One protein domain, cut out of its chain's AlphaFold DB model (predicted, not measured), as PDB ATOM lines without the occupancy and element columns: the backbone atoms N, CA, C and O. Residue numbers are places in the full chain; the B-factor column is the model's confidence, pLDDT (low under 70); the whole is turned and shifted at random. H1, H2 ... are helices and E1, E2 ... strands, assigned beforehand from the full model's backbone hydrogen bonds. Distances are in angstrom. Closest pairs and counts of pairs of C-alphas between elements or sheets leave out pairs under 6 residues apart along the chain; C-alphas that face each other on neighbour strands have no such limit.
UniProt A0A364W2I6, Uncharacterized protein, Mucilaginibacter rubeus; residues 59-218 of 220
ATOM      1  N   ALA A  59     -32.749  37.451  43.251       97.50
ATOM      2  CA  ALA A  59     -32.141  36.317  42.571       97.50
ATOM      3  C   ALA A  59     -32.772  35.015  43.083       97.50
ATOM      4  O   ALA A  59     -32.807  34.752  44.289       97.50
ATOM      5  N   LEU A  60     -33.280  34.209  42.156       98.25
ATOM      6  CA  LEU A  60     -33.974  32.957  42.424       98.25
ATOM      7  C   LEU A  60     -33.199  31.807  41.795       98.25
ATOM      8  O   LEU A  60     -32.871  31.854  40.608       98.25
ATOM      9  N   THR A  61     -32.938  30.767  42.577       98.06
ATOM     10  CA  THR A  61     -32.342  29.525  42.100       98.06
ATOM     11  C   THR A  61     -33.376  28.418  42.002       98.06
ATOM     12  O   THR A  61     -34.368  28.409  42.727       98.06
ATOM     13  N   PHE A  62     -33.133  27.475  41.102       97.69
ATOM     14  CA  PHE A  62     -33.911  26.254  40.978       97.69
ATOM     15  C   PHE A  62     -33.028  25.148  40.418       97.69
ATOM     16  O   PHE A  62     -31.978  25.410  39.818       97.69
ATOM     17  N   LYS A  63     -33.466  23.909  40.616       97.44
ATOM     18  CA  LYS A  63     -32.815  22.730  40.059       97.44
ATOM     19  C   LYS A  63     -33.416  22.419  38.691       97.44
ATOM     20  O   LYS A  63     -34.626  22.245  38.587       97.44
ATOM     21  N   HIS A  64     -32.575  22.402  37.668       96.12
ATOM     22  CA  HIS A  64     -32.943  22.133  36.281       96.12
ATOM     23  C   HIS A  64     -32.923  20.620  35.988       96.12
ATOM     24  O   HIS A  64     -32.308  19.853  36.734       96.12
ATOM     25  N   ILE A  65     -33.554  20.189  34.892       94.62
ATOM     26  CA  ILE A  65     -33.681  18.781  34.471       94.62
ATOM     27  C   ILE A  65     -32.346  18.024  34.339       94.62
ATOM     28  O   ILE A  65     -32.298  16.810  34.503       94.62
ATOM     29  N   ASP A  66     -31.238  18.732  34.102       93.81
ATOM     30  CA  ASP A  66     -29.874  18.173  34.065       93.81
ATOM     31  C   ASP A  66     -29.197  18.094  35.449       93.81
ATOM     32  O   ASP A  66     -27.975  17.920  35.561       93.81
ATOM     33  N   ASP A  67     -29.982  18.260  36.516       95.00
ATOM     34  CA  ASP A  67     -29.550  18.224  37.912       95.00
ATOM     35  C   ASP A  67     -28.537  19.342  38.258       95.00
ATOM     36  O   ASP A  67     -27.874  19.304  39.290       95.00
ATOM     37  N   SER A  68     -28.416  20.370  37.407       96.38
ATOM     38  CA  SER A  68     -27.674  21.597  37.718       96.38
ATOM     39  C   SER A  68     -28.587  22.669  38.314       96.38
ATOM     40  O   SER A  68     -29.763  22.779  37.970       96.38
ATOM     41  N   TYR A  69     -28.042  23.490  39.204       97.56
ATOM     42  CA  TYR A  69     -28.681  24.716  39.651       97.56
ATOM     43  C   TYR A  69     -28.516  25.813  38.607       97.56
ATOM     44  O   TYR A  69     -27.420  26.057  38.092       97.56
ATOM     45  N   ARG A  70     -29.623  26.504  38.351       96.69
ATOM     46  CA  ARG A  70     -29.710  27.700  37.512       96.69
ATOM     47  C   ARG A  70     -30.154  28.881  38.354       96.69
ATOM     48  O   ARG A  70     -30.654  28.701  39.468       96.69
ATOM     49  N   VAL A  71     -29.954  30.085  37.826       97.25
ATOM     50  CA  VAL A  71     -30.409  31.320  38.469       97.25
ATOM     51  C   VAL A  71     -31.116  32.222  37.467       97.25
ATOM     52  O   VAL A  71     -30.652  32.422  36.343       97.25
ATOM     53  N   ILE A  72     -32.236  32.781  37.907       97.38
ATOM     54  CA  ILE A  72     -32.976  33.852  37.241       97.38
ATOM     55  C   ILE A  72     -33.122  35.021  38.208       97.38
ATOM     56  O   ILE A  72     -33.066  34.843  39.424       97.38
ATOM     57  N   ILE A  73     -33.315  36.224  37.684       97.69
ATOM     58  CA  ILE A  73     -33.478  37.425  38.512       97.69
ATOM     59  C   ILE A  73     -34.868  37.981  38.263       97.69
ATOM     60  O   ILE A  73     -35.190  38.320  37.130       97.69
ATOM     61  N   CYS A  74     -35.690  38.090  39.306       98.00
ATOM     62  CA  CYS A  74     -36.957  38.814  39.252       98.00
ATOM     63  C   CYS A  74     -36.646  40.308  39.153       98.00
ATOM     64  O   CYS A  74     -36.285  40.924  40.148       98.00
ATOM     65  N   ILE A  75     -36.728  40.893  37.962       96.62
ATOM     66  CA  ILE A  75     -36.296  42.277  37.719       96.62
ATOM     67  C   ILE A  75     -37.398  43.298  37.996       96.62
ATOM     68  O   ILE A  75     -37.098  44.429  38.387       96.62
ATOM     69  N   ASP A  76     -38.656  42.904  37.792       96.19
ATOM     70  CA  ASP A  76     -39.820  43.777  37.911       96.19
ATOM     71  C   ASP A  76     -41.114  42.968  38.089       96.19
ATOM     72  O   ASP A  76     -41.191  41.794  37.715       96.19
ATOM     73  N   ILE A  77     -42.144  43.606  38.644       96.94
ATOM     74  CA  ILE A  77     -43.484  43.037  38.817       96.94
ATOM     75  C   ILE A  77     -44.496  44.073  38.350       96.94
ATOM     76  O   ILE A  77     -44.698  45.104  38.990       96.94
ATOM     77  N   ILE A  78     -45.172  43.774  37.246       95.06
ATOM     78  CA  ILE A  78     -46.097  44.706  36.612       95.06
ATOM     79  C   ILE A  78     -47.519  44.270  36.888       95.06
ATOM     80  O   ILE A  78     -47.913  43.148  36.577       95.06
ATOM     81  N   GLN A  79     -48.307  45.194  37.431       94.62
ATOM     82  CA  GLN A  79     -49.732  44.994  37.628       94.62
ATOM     83  C   GLN A  79     -50.527  45.947  36.751       94.62
ATOM     84  O   GLN A  79     -50.415  47.166  36.869       94.62
ATOM     85  N   HIS A  80     -51.350  45.394  35.863       91.12
ATOM     86  CA  HIS A  80     -52.181  46.186  34.967       91.12
ATOM     87  C   HIS A  80     -53.514  45.487  34.711       91.12
ATOM     88  O   HIS A  80     -53.565  44.327  34.312       91.12
ATOM     89  N   ARG A  81     -54.618  46.214  34.930       88.31
ATOM     90  CA  ARG A  81     -55.993  45.738  34.690       88.31
ATOM     91  C   ARG A  81     -56.300  44.359  35.305       88.31
ATOM     92  O   ARG A  81     -56.996  43.545  34.702       88.31
ATOM     93  N   GLY A  82     -55.797  44.106  36.514       86.25
ATOM     94  CA  GLY A  82     -56.017  42.856  37.255       86.25
ATOM     95  C   GLY A  82     -55.108  41.694  36.841       86.25
ATOM     96  O   GLY A  82     -55.200  40.623  37.437       86.25
ATOM     97  N   ALA A  83     -54.228  41.892  35.857       91.12
ATOM     98  CA  ALA A  83     -53.090  41.014  35.617       91.12
ATOM     99  C   ALA A  83     -51.919  41.421  36.519       91.12
ATOM    100  O   ALA A  83     -51.758  42.601  36.835       91.12
ATOM    101  N   CYS A  84     -51.116  40.438  36.919       96.62
ATOM    102  CA  CYS A  84     -49.859  40.625  37.629       96.62
ATOM    103  C   CYS A  84     -48.832  39.716  36.966       96.62
ATOM    104  O   CYS A  84     -48.963  38.495  37.047       96.62
ATOM    105  N   ASP A  85     -47.836  40.307  36.324       97.06
ATOM    106  CA  ASP A  85     -46.807  39.596  35.582       97.06
ATOM    107  C   ASP A  85     -45.447  39.873  36.214       97.06
ATOM    108  O   ASP A  85     -45.059  41.022  36.435       97.06
ATOM    109  N   TYR A  86     -44.730  38.798  36.515       98.12
ATOM    110  CA  TYR A  86     -43.361  38.855  37.004       98.12
ATOM    111  C   TYR A  86     -42.449  38.840  35.792       98.12
ATOM    112  O   TYR A  86     -42.595  37.964  34.938       98.12
ATOM    113  N   ARG A  87     -41.525  39.794  35.707       97.75
ATOM    114  CA  ARG A  87     -40.497  39.825  34.668       97.75
ATOM    115  C   ARG A  87     -39.198  39.299  35.236       97.75
ATOM    116  O   ARG A  87     -38.764  39.722  36.309       97.75
ATOM    117  N   PHE A  88     -38.566  38.416  34.481       97.94
ATOM    118  CA  PHE A  88     -37.328  37.772  34.869       97.94
ATOM    119  C   PHE A  88     -36.242  37.979  33.823       97.94
ATOM    120  O   PHE A  88     -36.521  38.036  32.625       97.94
ATOM    121  N   ALA A  89     -35.002  38.062  34.292       96.50
ATOM    122  CA  ALA A  89     -33.803  38.005  33.474       96.50
ATOM    123  C   ALA A  89     -33.148  36.623  33.593       96.50
ATOM    124  O   ALA A  89     -33.059  36.064  34.692       96.50
ATOM    125  N   LEU A  90     -32.660  36.100  32.467       92.88
ATOM    126  CA  LEU A  90     -31.849  34.885  32.429       92.88
ATOM    127  C   LEU A  90     -30.403  35.199  32.816       92.88
ATOM    128  O   LEU A  90     -29.826  36.179  32.333       92.88
ATOM    129  N   THR A  91     -29.812  34.329  33.637       94.88
ATOM    130  CA  THR A  91     -28.367  34.327  33.890       94.88
ATOM    131  C   THR A  91     -27.704  33.123  33.233       94.88
ATOM    132  O   THR A  91     -28.350  32.120  32.932       94.88
ATOM    133  N   THR A  92     -26.395  33.195  33.035       94.75
ATOM    134  CA  THR A  92     -25.582  32.075  32.539       94.75
ATOM    135  C   THR A  92     -25.181  31.082  33.632       94.75
ATOM    136  O   THR A  92     -24.538  30.077  33.319       94.75
ATOM    137  N   TYR A  93     -25.560  31.319  34.897       95.38
ATOM    138  CA  TYR A  93     -25.146  30.476  36.016       95.38
ATOM    139  C   TYR A  93     -25.563  29.013  35.808       95.38
ATOM    140  O   TYR A  93     -26.722  28.705  35.506       95.38
ATOM    141  N   ARG A  94     -24.601  28.107  36.007       95.12
ATOM    142  CA  ARG A  94     -24.787  26.656  35.970       95.12
ATOM    143  C   ARG A  94     -23.757  25.987  36.865       95.12
ATOM    144  O   ARG A  94     -22.566  26.049  36.575       95.12
ATOM    145  N   ALA A  95     -24.207  25.291  37.900       96.00
ATOM    146  CA  ALA A  95     -23.332  24.461  38.725       96.00
ATOM    147  C   ALA A  95     -24.104  23.290  39.335       96.00
ATOM    148  O   ALA A  95     -25.329  23.313  39.382       96.00
ATOM    149  N   LYS A  96     -23.402  22.262  39.817       96.62
ATOM    150  CA  LYS A  96     -24.025  21.178  40.597       96.62
ATOM    151  C   LYS A  96     -24.326  21.589  42.036       96.62
ATOM    152  O   LYS A  96     -25.256  21.073  42.646       96.62
ATOM    153  N   GLU A  97     -23.568  22.546  42.554       96.00
ATOM    154  CA  GLU A  97     -23.765  23.103  43.883       96.00
ATOM    155  C   GLU A  97     -24.764  24.256  43.862       96.00
ATOM    156  O   GLU A  97     -24.889  25.005  42.882       96.00
ATOM    157  N   LYS A  98     -25.481  24.394  44.975       96.00
ATOM    158  CA  LYS A  98     -26.467  25.453  45.153       96.00
ATOM    159  C   LYS A  98     -25.761  26.819  45.209       96.00
ATOM    160  O   LYS A  98     -24.827  26.975  45.995       96.00
ATOM    161  N   PRO A  99     -26.194  27.808  44.408       96.50
ATOM    162  CA  PRO A  99     -25.554  29.118  44.344       96.50
ATOM    163  C   PRO A  99     -25.722  29.938  45.619       96.50
ATOM    164  O   PRO A  99     -26.750  29.893  46.293       96.50
ATOM    165  N   THR A 100     -24.745  30.810  45.838       95.19
ATOM    166  CA  THR A 100     -24.831  32.008  46.678       95.19
ATOM    167  C   THR A 100     -24.814  33.263  45.799       95.19
ATOM    168  O   THR A 100     -24.436  33.204  44.625       95.19
ATOM    169  N   LEU A 101     -25.151  34.433  46.358       93.25
ATOM    170  CA  LEU A 101     -25.006  35.708  45.636       93.25
ATOM    171  C   LEU A 101     -23.573  35.956  45.149       93.25
ATOM    172  O   LEU A 101     -23.385  36.479  44.053       93.25
ATOM    173  N   ALA A 102     -22.561  35.544  45.920       92.25
ATOM    174  CA  ALA A 102     -21.163  35.720  45.540       92.25
ATOM    175  C   ALA A 102     -20.818  34.963  44.246       92.25
ATOM    176  O   ALA A 102     -20.029  35.450  43.436       92.25
ATOM    177  N   ASN A 103     -21.452  33.810  43.999       92.94
ATOM    178  CA  ASN A 103     -21.237  33.058  42.763       92.94
ATOM    179  C   ASN A 103     -21.769  33.801  41.524       92.94
ATOM    180  O   ASN A 103     -21.201  33.667  40.438       92.94
ATOM    181  N   LEU A 104     -22.809  34.630  41.676       92.69
ATOM    182  CA  LEU A 104     -23.391  35.401  40.570       92.69
ATOM    183  C   LEU A 104     -22.497  36.537  40.084       92.69
ATOM    184  O   LEU A 104     -22.638  36.973  38.947       92.69
ATOM    185  N   LEU A 105     -21.544  36.988  40.900       88.94
ATOM    186  CA  LEU A 105     -20.602  38.049  40.536       88.94
ATOM    187  C   LEU A 105     -19.754  37.700  39.306       88.94
ATOM    188  O   LEU A 105     -19.258  38.598  38.625       88.94
ATOM    189  N   ASN A 106     -19.579  36.406  39.039       89.81
ATOM    190  CA  ASN A 106     -18.839  35.887  37.891       89.81
ATOM    191  C   ASN A 106     -19.765  35.305  36.813       89.81
ATOM    192  O   ASN A 106     -19.291  34.638  35.903       89.81
ATOM    193  N   SER A 107     -21.077  35.522  36.933       94.50
ATOM    194  CA  SER A 107     -22.064  35.147  35.920       94.50
ATOM    195  C   SER A 107     -22.407  36.341  35.030       94.50
ATOM    196  O   SER A 107     -22.088  37.500  35.324       94.50
ATOM    197  N   GLU A 108     -23.113  36.058  33.945       96.44
ATOM    198  CA  GLU A 108     -23.609  37.053  33.008       96.44
ATOM    199  C   GLU A 108     -25.135  37.027  32.924       96.44
ATOM    200  O   GLU A 108     -25.783  36.024  33.220       96.44
ATOM    201  N   ILE A 109     -25.700  38.148  32.491       96.50
ATOM    202  CA  ILE A 109     -27.108  38.327  32.148       96.50
ATOM    203  C   ILE A 109     -27.203  38.506  30.638       96.50
ATOM    204  O   ILE A 109     -26.355  39.151  30.014       96.50
ATOM    205  N   ILE A 110     -28.246  37.936  30.047       95.19
ATOM    206  CA  ILE A 110     -28.466  38.040  28.609       95.19
ATOM    207  C   ILE A 110     -29.130  39.372  28.265       95.19
ATOM    208  O   ILE A 110     -30.172  39.733  28.816       95.19
ATOM    209  N   GLY A 111     -28.546  40.098  27.319       95.12
ATOM    210  CA  GLY A 111     -29.075  41.371  26.850       95.12
ATOM    211  C   GLY A 111     -28.720  41.656  25.402       95.12
ATOM    212  O   GLY A 111     -28.060  40.870  24.725       95.12
ATOM    213  N   ARG A 112     -29.144  42.817  24.918       92.44
ATOM    214  CA  ARG A 112     -28.920  43.251  23.545       92.44
ATOM    215  C   ARG A 112     -28.778  44.757  23.435       92.44
ATOM    216  O   ARG A 112     -29.302  45.523  24.247       92.44
ATOM    217  N   LYS A 113     -28.105  45.165  22.364       92.38
ATOM    218  CA  LYS A 113     -28.055  46.559  21.927       92.38
ATOM    219  C   LYS A 113     -29.331  46.888  21.158       92.38
ATOM    220  O   LYS A 113     -29.799  46.087  20.346       92.38
ATOM    221  N   MET A 114     -29.869  48.071  21.403       91.88
ATOM    222  CA  MET A 114     -31.004  48.639  20.691       91.88
ATOM    223  C   MET A 114     -30.559  49.959  20.069       91.88
ATOM    224  O   MET A 114     -30.073  50.849  20.770       91.88
ATOM    225  N   GLY A 115     -30.689  50.065  18.746       90.69
ATOM    226  CA  GLY A 115     -30.330  51.282  18.021       90.69
ATOM    227  C   GLY A 115     -31.117  52.492  18.523       90.69
ATOM    228  O   GLY A 115     -32.249  52.363  18.990       90.69
ATOM    229  N   THR A 116     -30.506  53.666  18.425       91.56
ATOM    230  CA  THR A 116     -31.107  54.941  18.816       91.56
ATOM    231  C   THR A 116     -30.813  55.992  17.754       91.56
ATOM    232  O   THR A 116     -29.748  55.969  17.139       91.56
ATOM    233  N   GLY A 117     -31.776  56.886  17.522       93.06
ATOM    234  CA  GLY A 117     -31.583  58.088  16.707       93.06
ATOM    235  C   GLY A 117     -31.123  59.302  17.521       93.06
ATOM    236  O   GLY A 117     -30.816  60.334  16.936       93.06
ATOM    237  N   TYR A 118     -31.098  59.184  18.851       93.88
ATOM    238  CA  TYR A 118     -30.668  60.239  19.767       93.88
ATOM    239  C   TYR A 118     -29.146  60.321  19.837       93.88
ATOM    240  O   TYR A 118     -28.465  59.330  19.573       93.88
ATOM    241  N   ASP A 119     -28.604  61.467  20.244       92.75
ATOM    242  CA  ASP A 119     -27.184  61.561  20.582       92.75
ATOM    243  C   ASP A 119     -26.866  60.842  21.914       92.75
ATOM    244  O   ASP A 119     -27.751  60.342  22.618       92.75
ATOM    245  N   GLN A 120     -25.581  60.752  22.266       91.25
ATOM    246  CA  GLN A 120     -25.155  60.065  23.490       91.25
ATOM    247  C   GLN A 120     -25.655  60.747  24.771       91.25
ATOM    248  O   GLN A 120     -25.914  60.063  25.762       91.25
ATOM    249  N   SER A 121     -25.776  62.077  24.774       93.00
ATOM    250  CA  SER A 121     -26.216  62.835  25.947       93.00
ATOM    251  C   SER A 121     -27.692  62.560  26.229       93.00
ATOM    252  O   SER A 121     -28.065  62.216  27.352       93.00
ATOM    253  N   GLU A 122     -28.524  62.623  25.193       95.69
ATOM    254  CA  GLU A 122     -29.951  62.323  25.282       95.69
ATOM    255  C   GLU A 122     -30.199  60.836  25.574       95.69
ATOM    256  O   GLU A 122     -31.004  60.501  26.447       95.69
ATOM    257  N   THR A 123     -29.443  59.928  24.948       95.19
ATOM    258  CA  THR A 123     -29.533  58.488  25.246       95.19
ATOM    259  C   THR A 123     -29.202  58.199  26.713       95.19
ATOM    260  O   THR A 123     -29.926  57.443  27.364       95.19
ATOM    261  N   ARG A 124     -28.171  58.848  27.276       94.00
ATOM    262  CA  ARG A 124     -27.817  58.727  28.700       94.00
ATOM    263  C   ARG A 124     -28.901  59.293  29.616       94.00
ATOM    264  O   ARG A 124     -29.213  58.677  30.631       94.00
ATOM    265  N   ALA A 125     -29.508  60.423  29.259       95.12
ATOM    266  CA  ALA A 125     -30.619  60.991  30.025       95.12
ATOM    267  C   ALA A 125     -31.843  60.054  30.042       95.12
ATOM    268  O   ALA A 125     -32.484  59.877  31.077       95.12
ATOM    269  N   LEU A 126     -32.135  59.403  28.911       95.56
ATOM    270  CA  LEU A 126     -33.247  58.458  28.758       95.56
ATOM    271  C   LEU A 126     -32.955  57.058  29.318       95.56
ATOM    272  O   LEU A 126     -33.884  56.269  29.534       95.56
ATOM    273  N   GLN A 127     -31.685  56.705  29.514       96.06
ATOM    274  CA  GLN A 127     -31.260  55.462  30.148       96.06
ATOM    275  C   GLN A 127     -30.034  55.691  31.049       96.06
ATOM    276  O   GLN A 127     -28.917  55.340  30.670       96.06
ATOM    277  N   PRO A 128     -30.229  56.230  32.265       94.56
ATOM    278  CA  PRO A 128     -29.127  56.436  33.202       94.56
ATOM    279  C   PRO A 128     -28.391  55.123  33.516       94.56
ATOM    280  O   PRO A 128     -29.035  54.101  33.778       94.56
ATOM    281  N   GLY A 129     -27.055  55.140  33.495       93.94
ATOM    282  CA  GLY A 129     -26.213  53.964  33.736       93.94
ATOM    283  C   GLY A 129     -25.840  53.172  32.478       93.94
ATOM    284  O   GLY A 129     -25.051  52.229  32.572       93.94
ATOM    285  N   VAL A 130     -26.378  53.526  31.302       94.50
ATOM    286  CA  VAL A 130     -26.070  52.860  30.019       94.50
ATOM    287  C   VAL A 130     -24.588  52.942  29.648       94.50
ATOM    288  O   VAL A 130     -24.055  52.034  29.012       94.50
ATOM    289  N   GLU A 131     -23.887  53.965  30.133       92.25
ATOM    290  CA  GLU A 131     -22.452  54.149  29.951       92.25
ATOM    291  C   GLU A 131     -21.619  52.970  30.474       92.25
ATOM    292  O   GLU A 131     -20.625  52.628  29.843       92.25
ATOM    293  N   ARG A 132     -22.055  52.264  31.531       93.56
ATOM    294  CA  ARG A 132     -21.362  51.052  32.016       93.56
ATOM    295  C   ARG A 132     -21.334  49.957  30.951       93.56
ATOM    296  O   ARG A 132     -20.341  49.252  30.794       93.56
ATOM    297  N   VAL A 133     -22.426  49.826  30.197       94.12
ATOM    298  CA  VAL A 133     -22.539  48.862  29.096       94.12
ATOM    299  C   VAL A 133     -21.710  49.317  27.898       94.12
ATOM    300  O   VAL A 133     -21.054  48.499  27.257       94.12
ATOM    301  N   TRP A 134     -21.701  50.618  27.605       92.69
ATOM    302  CA  TRP A 134     -20.859  51.188  26.552       92.69
ATOM    303  C   TRP A 134     -19.371  50.975  26.829       92.69
ATOM    304  O   TRP A 134     -18.627  50.597  25.929       92.69
ATOM    305  N   GLU A 135     -18.944  51.175  28.077       91.06
ATOM    306  CA  GLU A 135     -17.569  50.949  28.515       91.06
ATOM    307  C   GLU A 135     -17.155  49.483  28.426       91.06
ATOM    308  O   GLU A 135     -16.026  49.200  28.033       91.06
ATOM    309  N   PHE A 136     -18.062  48.560  28.750       90.56
ATOM    310  CA  PHE A 136     -17.825  47.126  28.595       90.56
ATOM    311  C   PHE A 136     -17.664  46.714  27.121       90.56
ATOM    312  O   PHE A 136     -16.824  45.884  26.795       90.56
ATOM    313  N   GLU A 137     -18.423  47.320  26.208       86.88
ATOM    314  CA  GLU A 137     -18.423  46.990  24.775       86.88
ATOM    315  C   GLU A 137     -17.313  47.702  23.966       86.88
ATOM    316  O   GLU A 137     -17.423  47.776  22.744       86.88
ATOM    317  N   LYS A 138     -16.261  48.232  24.615       70.00
ATOM    318  CA  LYS A 138     -15.263  49.187  24.068       70.00
ATOM    319  C   LYS A 138     -14.428  48.760  22.843       70.00
ATOM    320  O   LYS A 138     -13.530  49.500  22.445       70.00
ATOM    321  N   GLU A 139     -14.743  47.670  22.159       54.16
ATOM    322  CA  GLU A 139     -14.160  47.342  20.854       54.16
ATOM    323  C   GLU A 139     -15.068  47.848  19.714       54.16
ATOM    324  O   GLU A 139     -16.006  47.171  19.297       54.16
ATOM    325  N   GLY A 140     -14.802  49.059  19.195       52.81
ATOM    326  CA  GLY A 140     -15.306  49.472  17.868       52.81
ATOM    327  C   GLY A 140     -15.990  50.842  17.728       52.81
ATOM    328  O   GLY A 140     -16.560  51.122  16.678       52.81
ATOM    329  N   GLY A 141     -15.955  51.716  18.739       55.81
ATOM    330  CA  GLY A 141     -16.243  53.151  18.563       55.81
ATOM    331  C   GLY A 141     -17.717  53.594  18.564       55.81
ATOM    332  O   GLY A 141     -17.974  54.763  18.845       55.81
ATOM    333  N   ASN A 142     -18.702  52.710  18.356       65.25
ATOM    334  CA  ASN A 142     -20.117  53.084  18.508       65.25
ATOM    335  C   ASN A 142     -20.640  52.811  19.930       65.25
ATOM    336  O   ASN A 142     -21.174  51.742  20.231       65.25
ATOM    337  N   CYS A 143     -20.494  53.819  20.790       78.38
ATOM    338  CA  CYS A 143     -21.004  53.853  22.164       78.38
ATOM    339  C   CYS A 143     -22.357  54.577  22.263       78.38
ATOM    340  O   CYS A 143     -22.619  55.227  23.264       78.38
ATOM    341  N   ASN A 144     -23.188  54.559  21.216       90.00
ATOM    342  CA  ASN A 144     -24.486  55.230  21.237       90.00
ATOM    343  C   ASN A 144     -25.621  54.255  20.917       90.00
ATOM    344  O   ASN A 144     -25.997  54.047  19.764       90.00
ATOM    345  N   PHE A 145     -26.135  53.612  21.960       92.81
ATOM    346  CA  PHE A 145     -27.250  52.674  21.874       92.81
ATOM    347  C   PHE A 145     -27.962  52.573  23.220       92.81
ATOM    348  O   PHE A 145     -27.342  52.742  24.270       92.81
ATOM    349  N   PHE A 146     -29.246  52.220  23.195       95.56
ATOM    350  CA  PHE A 146     -29.930  51.761  24.397       95.56
ATOM    351  C   PHE A 146     -29.579  50.298  24.676       95.56
ATOM    352  O   PHE A 146     -29.395  49.493  23.761       95.56
ATOM    353  N   PHE A 147     -29.527  49.936  25.950       95.69
ATOM    354  CA  PHE A 147     -29.354  48.558  26.392       95.69
ATOM    355  C   PHE A 147     -30.697  47.965  26.822       95.69
ATOM    356  O   PHE A 147     -31.485  48.627  27.498       95.69
ATOM    357  N   GLY A 148     -30.957  46.714  26.450       95.94
ATOM    358  CA  GLY A 148     -32.138  45.986  26.897       95.94
ATOM    359  C   GLY A 148     -31.797  44.562  27.315       95.94
ATOM    360  O   GLY A 148     -31.000  43.894  26.664       95.94
ATOM    361  N   ILE A 149     -32.426  44.084  28.383       96.31
ATOM    362  CA  ILE A 149     -32.310  42.700  28.855       96.31
ATOM    363  C   ILE A 149     -33.244  41.808  28.036       96.31
ATOM    364  O   ILE A 149     -34.351  42.224  27.675       96.31
ATOM    365  N   VAL A 150     -32.820  40.574  27.773       93.88
ATOM    366  CA  VAL A 150     -33.711  39.519  27.282       93.88
ATOM    367  C   VAL A 150     -34.534  39.012  28.455       93.88
ATOM    368  O   VAL A 150     -34.003  38.410  29.390       93.88
ATOM    369  N   GLN A 151     -35.826  39.323  28.430       95.25
ATOM    370  CA  GLN A 151     -36.732  39.058  29.537       95.25
ATOM    371  C   GLN A 151     -37.737  37.984  29.160       95.25
ATOM    372  O   GLN A 151     -38.142  37.852  28.005       95.25
ATOM    373  N   PHE A 152     -38.224  37.288  30.174       95.88
ATOM    374  CA  PHE A 152     -39.443  36.507  30.069       95.88
ATOM    375  C   PHE A 152     -40.398  36.907  31.184       95.88
ATOM    376  O   PHE A 152     -39.989  37.375  32.249       95.88
ATOM    377  N   SER A 153     -41.688  36.764  30.916       97.25
ATOM    378  CA  SER A 153     -42.748  37.047  31.869       97.25
ATOM    379  C   SER A 153     -43.479  35.776  32.255       97.25
ATOM    380  O   SER A 153     -43.728  34.915  31.415       97.25
ATOM    381  N   ILE A 154     -43.840  35.674  33.531       97.81
ATOM    382  CA  ILE A 154     -44.735  34.633  34.027       97.81
ATOM    383  C   ILE A 154     -45.873  35.325  34.764       97.81
ATOM    384  O   ILE A 154     -45.653  36.118  35.686       97.81
ATOM    385  N   ASN A 155     -47.103  35.014  34.366       96.88
ATOM    386  CA  ASN A 155     -48.277  35.517  35.059       96.88
ATOM    387  C   ASN A 155     -48.356  34.942  36.478       96.88
ATOM    388  O   ASN A 155     -48.062  33.768  36.696       96.88
ATOM    389  N   HIS A 156     -48.830  35.737  37.436       96.94
ATOM    390  CA  HIS A 156     -48.970  35.336  38.834       96.94
ATOM    391  C   HIS A 156     -49.691  33.992  39.003       96.94
ATOM    392  O   HIS A 156     -49.223  33.166  39.776       96.94
ATOM    393  N   LYS A 157     -50.769  33.744  38.243       95.00
ATOM    394  CA  LYS A 157     -51.527  32.481  38.312       95.00
ATOM    395  C   LYS A 157     -50.711  31.275  37.849       95.00
ATOM    396  O   LYS A 157     -50.792  30.214  38.455       95.00
ATOM    397  N   ASN A 158     -49.927  31.446  36.789       96.88
ATOM    398  CA  ASN A 158     -49.066  30.393  36.254       96.88
ATOM    399  C   ASN A 158     -47.940  30.089  37.247       96.88
ATOM    400  O   ASN A 158     -47.706  28.934  37.598       96.88
ATOM    401  N   LEU A 159     -47.328  31.140  37.798       97.00
ATOM    402  CA  LEU A 159     -46.267  31.033  38.796       97.00
ATOM    403  C   LEU A 159     -46.736  30.332  40.081       97.00
ATOM    404  O   LEU A 159     -45.948  29.641  40.724       97.00
ATOM    405  N   THR A 160     -48.020  30.431  40.445       96.06
ATOM    406  CA  THR A 160     -48.595  29.698  41.587       96.06
ATOM    407  C   THR A 160     -48.321  28.192  41.516       96.06
ATOM    408  O   THR A 160     -48.087  27.577  42.551       96.06
ATOM    409  N   SER A 161     -48.303  27.606  40.316       96.38
ATOM    410  CA  SER A 161     -48.152  26.156  40.139       96.38
ATOM    411  C   SER A 161     -46.738  25.626  40.409       96.38
ATOM    412  O   SER A 161     -46.584  24.442  40.700       96.38
ATOM    413  N   PHE A 162     -45.708  26.481  40.357       97.25
ATOM    414  CA  PHE A 162     -44.315  26.048  40.535       97.25
ATOM    415  C   PHE A 162     -43.427  27.007  41.339       97.25
ATOM    416  O   PHE A 162     -42.225  26.764  41.435       97.25
ATOM    417  N   ASN A 163     -43.970  28.061  41.960       97.00
ATOM    418  CA  ASN A 163     -43.172  28.995  42.771       97.00
ATOM    419  C   ASN A 163     -42.378  28.296  43.886       97.00
ATOM    420  O   ASN A 163     -41.279  28.737  44.192       97.00
ATOM    421  N   SER A 164     -42.882  27.185  44.434       97.19
ATOM    422  CA  SER A 164     -42.198  26.403  45.469       97.19
ATOM    423  C   SER A 164     -40.912  25.724  44.985       97.19
ATOM    424  O   SER A 164     -40.095  25.325  45.810       97.19
ATOM    425  N   LYS A 165     -40.711  25.600  43.664       97.56
ATOM    426  CA  LYS A 165     -39.460  25.115  43.059       97.56
ATOM    427  C   LYS A 165     -38.387  26.206  42.967       97.56
ATOM    428  O   LYS A 165     -37.236  25.892  42.670       97.56
ATOM    429  N   LEU A 166     -38.765  27.472  43.157       97.94
ATOM    430  CA  LEU A 166     -37.873  28.623  43.080       97.94
ATOM    431  C   LEU A 166     -37.503  29.067  44.494       97.94
ATOM    432  O   LEU A 166     -38.369  29.356  45.317       97.94
ATOM    433  N   GLU A 167     -36.211  29.179  44.760       97.75
ATOM    434  CA  GLU A 167     -35.702  29.582  46.063       97.75
ATOM    435  C   GLU A 167     -34.927  30.894  45.964       97.75
ATOM    436  O   GLU A 167     -34.054  31.056  45.113       97.75
ATOM    437  N   SER A 168     -35.219  31.838  46.857       97.38
ATOM    438  CA  SER A 168     -34.472  33.091  46.940       97.38
ATOM    439  C   SER A 168     -33.071  32.855  47.490       97.38
ATOM    440  O   SER A 168     -32.917  32.414  48.623       97.38
ATOM    441  N   ILE A 169     -32.059  33.258  46.725       96.62
ATOM    442  CA  ILE A 169     -30.659  33.289  47.179       96.62
ATOM    443  C   ILE A 169     -30.211  34.689  47.610       96.62
ATOM    444  O   ILE A 169     -29.094  34.847  48.090       96.62
ATOM    445  N   GLY A 170     -31.091  35.689  47.491       95.56
ATOM    446  CA  GLY A 170     -30.907  37.037  48.023       95.56
ATOM    447  C   GLY A 170     -31.233  38.135  47.012       95.56
ATOM    448  O   GLY A 170     -31.754  37.878  45.926       95.56
ATOM    449  N   THR A 171     -30.938  39.378  47.385       95.81
ATOM    450  CA  THR A 171     -31.175  40.552  46.537       95.81
ATOM    451  C   THR A 171     -29.941  40.865  45.697       95.81
ATOM    452  O   THR A 171     -28.848  41.032  46.231       95.81
ATOM    453  N   LEU A 172     -30.135  40.986  44.386       94.56
ATOM    454  CA  LEU A 172     -29.147  41.439  43.417       94.56
ATOM    455  C   LEU A 172     -29.707  42.682  42.724       94.56
ATOM    456  O   LEU A 172     -30.482  42.591  41.772       94.56
ATOM    457  N   LYS A 173     -29.353  43.852  43.258       94.44
ATOM    458  CA  LYS A 173     -29.926  45.130  42.843       94.44
ATOM    459  C   LYS A 173     -29.415  45.528  41.463       94.44
ATOM    460  O   LYS A 173     -28.247  45.880  41.312       94.44
ATOM    461  N   MET A 174     -30.287  45.506  40.457       94.19
ATOM    462  CA  MET A 174     -29.924  45.979  39.122       94.19
ATOM    463  C   MET A 174     -30.117  47.489  38.999       94.19
ATOM    464  O   MET A 174     -31.075  48.050  39.542       94.19
ATOM    465  N   LEU A 175     -29.256  48.143  38.218       95.06
ATOM    466  CA  LEU A 175     -29.425  49.556  37.895       95.06
ATOM    467  C   LEU A 175     -30.778  49.783  37.199       95.06
ATOM    468  O   LEU A 175     -31.035  49.142  36.176       95.06
ATOM    469  N   PRO A 176     -31.633  50.710  37.676       93.81
ATOM    470  CA  PRO A 176     -32.974  50.903  37.121       93.81
ATOM    471  C   PRO A 176     -32.990  51.160  35.610       93.81
ATOM    472  O   PRO A 176     -33.791  50.563  34.892       93.81
ATOM    473  N   GLY A 177     -32.065  51.987  35.105       94.12
ATOM    474  CA  GLY A 177     -31.948  52.255  33.672       94.12
ATOM    475  C   GLY A 177     -31.580  51.012  32.858       94.12
ATOM    476  O   GLY A 177     -31.993  50.890  31.710       94.12
ATOM    477  N   LEU A 178     -30.888  50.038  33.446       95.75
ATOM    478  CA  LEU A 178     -30.448  48.816  32.769       95.75
ATOM    479  C   LEU A 178     -31.475  47.677  32.830       95.75
ATOM    480  O   LEU A 178     -31.228  46.622  32.260       95.75
ATOM    481  N   LYS A 179     -32.651  47.892  33.438       95.31
ATOM    482  CA  LYS A 179     -33.763  46.922  33.469       95.31
ATOM    483  C   LYS A 179     -34.694  46.987  32.252       95.31
ATOM    484  O   LYS A 179     -35.688  46.260  32.205       95.31
ATOM    485  N   LYS A 180     -34.430  47.866  31.275       94.56
ATOM    486  CA  LYS A 180     -35.271  47.988  30.072       94.56
ATOM    487  C   LYS A 180     -35.383  46.641  29.349       94.56
ATOM    488  O   LYS A 180     -34.424  45.875  29.289       94.56
ATOM    489  N   SER A 181     -36.560  46.357  28.800       94.50
ATOM    490  CA  SER A 181     -36.777  45.159  27.985       94.50
ATOM    491  C   SER A 181     -36.158  45.368  26.608       94.50
ATOM    492  O   SER A 181     -36.501  46.325  25.917       94.50
ATOM    493  N   GLY A 182     -35.227  44.490  26.238       91.88
ATOM    494  CA  GLY A 182     -34.741  44.347  24.865       91.88
ATOM    495  C   GLY A 182     -35.568  43.332  24.079       91.88
ATOM    496  O   GLY A 182     -35.808  43.503  22.888       91.88
ATOM    497  N   SER A 183     -36.043  42.297  24.764       91.25
ATOM    498  CA  SER A 183     -37.064  41.371  24.283       91.25
ATOM    499  C   SER A 183     -37.895  40.876  25.465       91.25
ATOM    500  O   SER A 183     -37.475  40.986  26.623       91.25
ATOM    501  N   LEU A 184     -39.098  40.384  25.175       92.94
ATOM    502  CA  LEU A 184     -40.002  39.834  26.175       92.94
ATOM    503  C   LEU A 184     -40.737  38.621  25.605       92.94
ATOM    504  O   LEU A 184     -41.496  38.757  24.646       92.94
ATOM    505  N   SER A 185     -40.542  37.457  26.217       92.31
ATOM    506  CA  SER A 185     -41.360  36.262  25.989       92.31
ATOM    507  C   SER A 185     -42.341  36.034  27.147       92.31
ATOM    508  O   SER A 185     -42.252  36.669  28.204       92.31
ATOM    509  N   GLY A 186     -43.329  35.165  26.942       94.19
ATOM    510  CA  GLY A 186     -44.264  34.728  27.979       94.19
ATOM    511  C   GLY A 186     -44.107  33.235  28.226       94.19
ATOM    512  O   GLY A 186     -44.112  32.471  27.264       94.19
ATOM    513  N   LEU A 187     -43.994  32.833  29.490       96.19
ATOM    514  CA  LEU A 187     -43.926  31.433  29.912       96.19
ATOM    515  C   LEU A 187     -45.112  31.108  30.825       96.19
ATOM    516  O   LEU A 187     -45.598  31.963  31.578       96.19
ATOM    517  N   SER A 188     -45.589  29.866  30.757       96.38
ATOM    518  CA  SER A 188     -46.763  29.428  31.520       96.38
ATOM    519  C   SER A 188     -46.494  28.245  32.441       96.38
ATOM    520  O   SER A 188     -47.204  28.088  33.431       96.38
ATOM    521  N   THR A 189     -45.472  27.447  32.152       97.50
ATOM    522  CA  THR A 189     -45.130  26.236  32.904       97.50
ATOM    523  C   THR A 189     -43.684  26.269  33.398       97.50
ATOM    524  O   THR A 189     -42.905  27.152  33.031       97.50
ATOM    525  N   PHE A 190     -43.324  25.325  34.270       96.56
ATOM    526  CA  PHE A 190     -41.935  25.183  34.709       96.56
ATOM    527  C   PHE A 190     -41.065  24.613  33.583       96.56
ATOM    528  O   PHE A 190     -39.924  25.020  33.414       96.56
ATOM    529  N   GLU A 191     -41.635  23.734  32.768       95.81
ATOM    530  CA  GLU A 191     -40.997  23.123  31.610       95.81
ATOM    531  C   GLU A 191     -40.646  24.185  30.552       95.81
ATOM    532  O   GLU A 191     -39.563  24.135  29.969       95.81
ATOM    533  N   ASP A 192     -41.499  25.204  30.369       94.69
ATOM    534  CA  ASP A 192     -41.185  26.372  29.532       94.69
ATOM    535  C   ASP A 192     -39.939  27.112  30.048       94.69
ATOM    536  O   ASP A 192     -39.084  27.514  29.261       94.69
ATOM    537  N   LEU A 193     -39.820  27.284  31.373       94.44
ATOM    538  CA  LEU A 193     -38.651  27.907  32.002       94.44
ATOM    539  C   LEU A 193     -37.391  27.064  31.798       94.44
ATOM    540  O   LEU A 193     -36.335  27.616  31.504       94.44
ATOM    541  N   GLU A 194     -37.479  25.744  31.933       94.12
ATOM    542  CA  GLU A 194     -36.341  24.857  31.677       94.12
ATOM    543  C   GLU A 194     -35.899  24.916  30.208       94.12
ATOM    544  O   GLU A 194     -34.703  25.004  29.917       94.12
ATOM    545  N   ALA A 195     -36.852  24.983  29.275       92.06
ATOM    546  CA  ALA A 195     -36.566  25.097  27.848       92.06
ATOM    547  C   ALA A 195     -35.767  26.363  27.483       92.06
ATOM    548  O   ALA A 195     -34.971  26.328  26.539       92.06
ATOM    549  N   GLU A 196     -35.893  27.457  28.248       89.12
ATOM    550  CA  GLU A 196     -35.078  28.667  28.059       89.12
ATOM    551  C   GLU A 196     -33.568  28.404  28.234       89.12
ATOM    552  O   GLU A 196     -32.747  29.090  27.619       89.12
ATOM    553  N   PHE A 197     -33.184  27.397  29.030       89.00
ATOM    554  CA  PHE A 197     -31.785  27.061  29.315       89.00
ATOM    555  C   PHE A 197     -31.198  25.977  28.401       89.00
ATOM    556  O   PHE A 197     -29.970  25.874  28.320       89.00
ATOM    557  N   LEU A 198     -32.027  25.186  27.709       85.69
ATOM    558  CA  LEU A 198     -31.565  24.105  26.826       85.69
ATOM    559  C   LEU A 198     -30.886  24.637  25.554       85.69
ATOM    560  O   LEU A 198     -29.834  24.138  25.163       85.69
ATOM    561  N   ASP A 199     -31.448  25.687  24.953       76.94
ATOM    562  CA  ASP A 199     -31.027  26.219  23.648       76.94
ATOM    563  C   ASP A 199     -30.368  27.607  23.735       76.94
ATOM    564  O   ASP A 199     -30.306  28.339  22.741       76.94
ATOM    565  N   LEU A 200     -29.865  27.990  24.914       83.94
ATOM    566  CA  LEU A 200     -29.412  29.358  25.180       83.94
ATOM    567  C   LEU A 200     -28.402  29.853  24.132       83.94
ATOM    568  O   LEU A 200     -28.655  30.852  23.468       83.94
ATOM    569  N   GLU A 201     -27.310  29.121  23.895       84.50
ATOM    570  CA  GLU A 201     -26.272  29.503  22.917       84.50
ATOM    571  C   GLU A 201     -26.811  29.655  21.489       84.50
ATOM    572  O   GLU A 201     -26.427  30.567  20.752       84.50
ATOM    573  N   LYS A 202     -27.728  28.771  21.084       84.56
ATOM    574  CA  LYS A 202     -28.353  28.819  19.761       84.56
ATOM    575  C   LYS A 202     -29.232  30.061  19.629       84.56
ATOM    576  O   LYS A 202     -29.160  30.747  18.611       84.56
ATOM    577  N   ARG A 203     -30.016  30.384  20.661       79.31
ATOM    578  CA  ARG A 203     -30.844  31.597  20.698       79.31
ATOM    579  C   ARG A 203     -29.999  32.865  20.666       79.31
ATOM    580  O   ARG A 203     -30.300  33.739  19.858       79.31
ATOM    581  N   LEU A 204     -28.918  32.929  21.451       86.75
ATOM    582  CA  LEU A 204     -27.996  34.073  21.441       86.75
ATOM    583  C   LEU A 204     -27.494  34.368  20.022       86.75
ATOM    584  O   LEU A 204     -27.531  35.510  19.572       86.75
ATOM    585  N   ARG A 205     -27.112  33.323  19.276       85.56
ATOM    586  CA  ARG A 205     -26.660  33.455  17.882       85.56
ATOM    587  C   ARG A 205     -27.763  33.925  16.934       85.56
ATOM    588  O   ARG A 205     -27.498  34.782  16.101       85.56
ATOM    589  N   ILE A 206     -28.974  33.374  17.045       85.50
ATOM    590  CA  ILE A 206     -30.098  33.713  16.153       85.50
ATOM    591  C   ILE A 206     -30.541  35.168  16.346       85.50
ATOM    592  O   ILE A 206     -30.789  35.869  15.367       85.50
ATOM    593  N   PHE A 207     -30.644  35.625  17.594       82.38
ATOM    594  CA  PHE A 207     -31.189  36.947  17.914       82.38
ATOM    595  C   PHE A 207     -30.126  38.047  18.035       82.38
ATOM    596  O   PHE A 207     -30.481  39.226  18.145       82.38
ATOM    597  N   GLY A 208     -28.842  37.677  17.967       84.31
ATOM    598  CA  GLY A 208     -27.715  38.588  18.163       84.31
ATOM    599  C   GLY A 208     -27.603  39.091  19.605       84.31
ATOM    600  O   GLY A 208     -27.045  40.166  19.839       84.31
ATOM    601  N   ASP A 209     -28.166  38.345  20.555       91.31
ATOM    602  CA  ASP A 209     -28.098  38.666  21.974       91.31
ATOM    603  C   ASP A 209     -26.697  38.337  22.513       91.31
ATOM    604  O   ASP A 209     -26.006  37.429  22.041       91.31
ATOM    605  N   LYS A 210     -26.263  39.089  23.521       92.50
ATOM    606  CA  LYS A 210     -24.932  38.990  24.123       92.50
ATOM    607  C   LYS A 210     -25.017  38.766  25.629       92.50
ATOM    608  O   LYS A 210     -26.023  39.063  26.276       92.50
ATOM    609  N   LYS A 211     -23.920  38.255  26.183       94.81
ATOM    610  CA  LYS A 211     -23.716  38.059  27.618       94.81
ATOM    611  C   LYS A 211     -23.068  39.311  28.202       94.81
ATOM    612  O   LYS A 211     -22.018  39.732  27.723       94.81
ATOM    613  N   TYR A 212     -23.682  39.880  29.231       95.25
ATOM    614  CA  TYR A 212     -23.169  41.045  29.946       95.25
ATOM    615  C   TYR A 212     -22.888  40.660  31.395       95.25
ATOM    616  O   TYR A 212     -23.791  40.138  32.054       95.25
ATOM    617  N   PRO A 213     -21.680  40.904  31.924       95.81
ATOM    618  CA  PRO A 213     -21.359  40.542  33.296       95.81
ATOM    619  C   PRO A 213     -22.339  41.168  34.289       95.81
ATOM    620  O   PRO A 213     -22.688  42.344  34.174       95.81
ATOM    621  N   VAL A 214     -22.724  40.415  35.322       96.00
ATOM    622  CA  VAL A 214     -23.560  40.927  36.423       96.00
ATOM    623  C   VAL A 214     -22.959  42.207  37.019       96.00
ATOM    624  O   VAL A 214     -23.681  43.169  37.278       96.00
ATOM    625  N   LYS A 215     -21.624  42.263  37.120       94.81
ATOM    626  CA  LYS A 215     -20.848  43.431  37.573       94.81
ATOM    627  C   LYS A 215     -20.967  44.679  36.706       94.81
ATOM    628  O   LYS A 215     -20.565  45.744  37.152       94.81
ATOM    629  N   VAL A 216     -21.483  44.580  35.486       94.88
ATOM    630  CA  VAL A 216     -21.760  45.742  34.630       94.88
ATOM    631  C   VAL A 216     -23.175  46.263  34.879       94.88
ATOM    632  O   VAL A 216     -23.404  47.466  34.813       94.88
ATOM    633  N   LEU A 217     -24.122  45.375  35.194       95.94
ATOM    634  CA  LEU A 217     -25.547  45.711  35.254       95.94
ATOM    635  C   LEU A 217     -26.078  45.997  36.666       95.94
ATOM    636  O   LEU A 217     -27.135  46.615  36.808       95.94
ATOM    637  N   CYS A 218     -25.377  45.536  37.703       93.25
ATOM    638  CA  CYS A 218     -25.837  45.598  39.091       93.25
ATOM    639  C   CYS A 218     -25.039  46.593  39.944       93.25
ATOM    640  O   CYS A 218     -23.876  46.892  39.651       93.25
TER     641      CYS A 218
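Overview. This is residues 59 to 218 of the 220 residues of an uncharacterized protein of Mucilaginibacter rubeus (UniProt A0A364W2I6). One strongly twisted, branched sheet of eight strands makes the body, with E5 running through its middle, and short helices are set round it: H6 and H7 on one face, H3 on the opposite face. H2 and H3 gather at one end of the longest axis, and the long hairpin E2 and E3 extends to one side. The printed part has 160 residues, in the order E1 E2 E3 H1 E4 H2 H3 E5 H4 E6 H5 E7 H6 H7 E8 H8, mixed in class. E1 E2 E3 form a meander, each strand the antiparallel neighbour of the one before; E5 and E7 are parallel. It is compact, with a radius of gyration of the C-alphas of 15.9 A and spans of 45 by 40 by 30 A.

Arrangement. E5, residues 146 to 155, bends by 51 degrees at residue 150. Its pairing is staggered: residues 146 to 149 with E4, residues 108 to 114, antiparallel, N 112 and O 148 at 2.8 A; residues 149 to 154 with E7, residues 181 to 187, parallel, N 153 and O 185 at 2.8 A; residues 151 to 155 with E3, residues 83 to 90, antiparallel, N 88 and O 152 at 2.8 A. E2, residues 69 to 80, forms hairpins with E3, N 75 and O 87 at 2.9 A, and with E1, residues 59 to 63, N 60 and O 72 at 2.8 A. Edge strand E6, residues 167 to 171, is antiparallel to E1, N 61 and O 167 at 2.8 A; edge strand E8, residues 210 to 213, is antiparallel to E4, N 109 and O 212 at 2.8 A. H7, residues 200 to 207, is over E4 at a height over the sheet of 9.7 A. H6, residues 190 to 198, is on the same face at 6.5 A. H3, residues 130 to 136, on the opposite face, touches H8, residues 214 to 217, closest C-alphas Arg 132 and Val 216 at 5.9 A. H2, residues 120 to 126, is close to H3 but not clearly touching, C-alphas 124 and 130 at 6.3 A. H4, residues 156 to 160, is on the sheet at 7.3 A; H5, residues 176 to 179, is at the sheet's level. H1, residues 101 to 104, only grazes it, as do H2, only just on it with 5 pairs of C-alphas within 10 A, and H8. Every O i to N i+4 pair is within hydrogen-bond range in H2, H3, H4 and H7, and 4 of 5 in H6.

Along the chain. E1 begins at C-alpha 59 (-32.141, 36.317, 42.571). E2 measures 32.2 A, E5 26.7 A, E3 22.3 A and H6 13.1 A. H8 ends at C-alpha 217 (-25.547, 45.711, 35.254).

Size, cuts and confidence. The C-alphas farthest apart, Gly 141 and Ser 161, are 47.0 A apart. The printed part has no cut and no long link. Mean pLDDT of the printed part is 92.8; residues 139 to 142 are under 70.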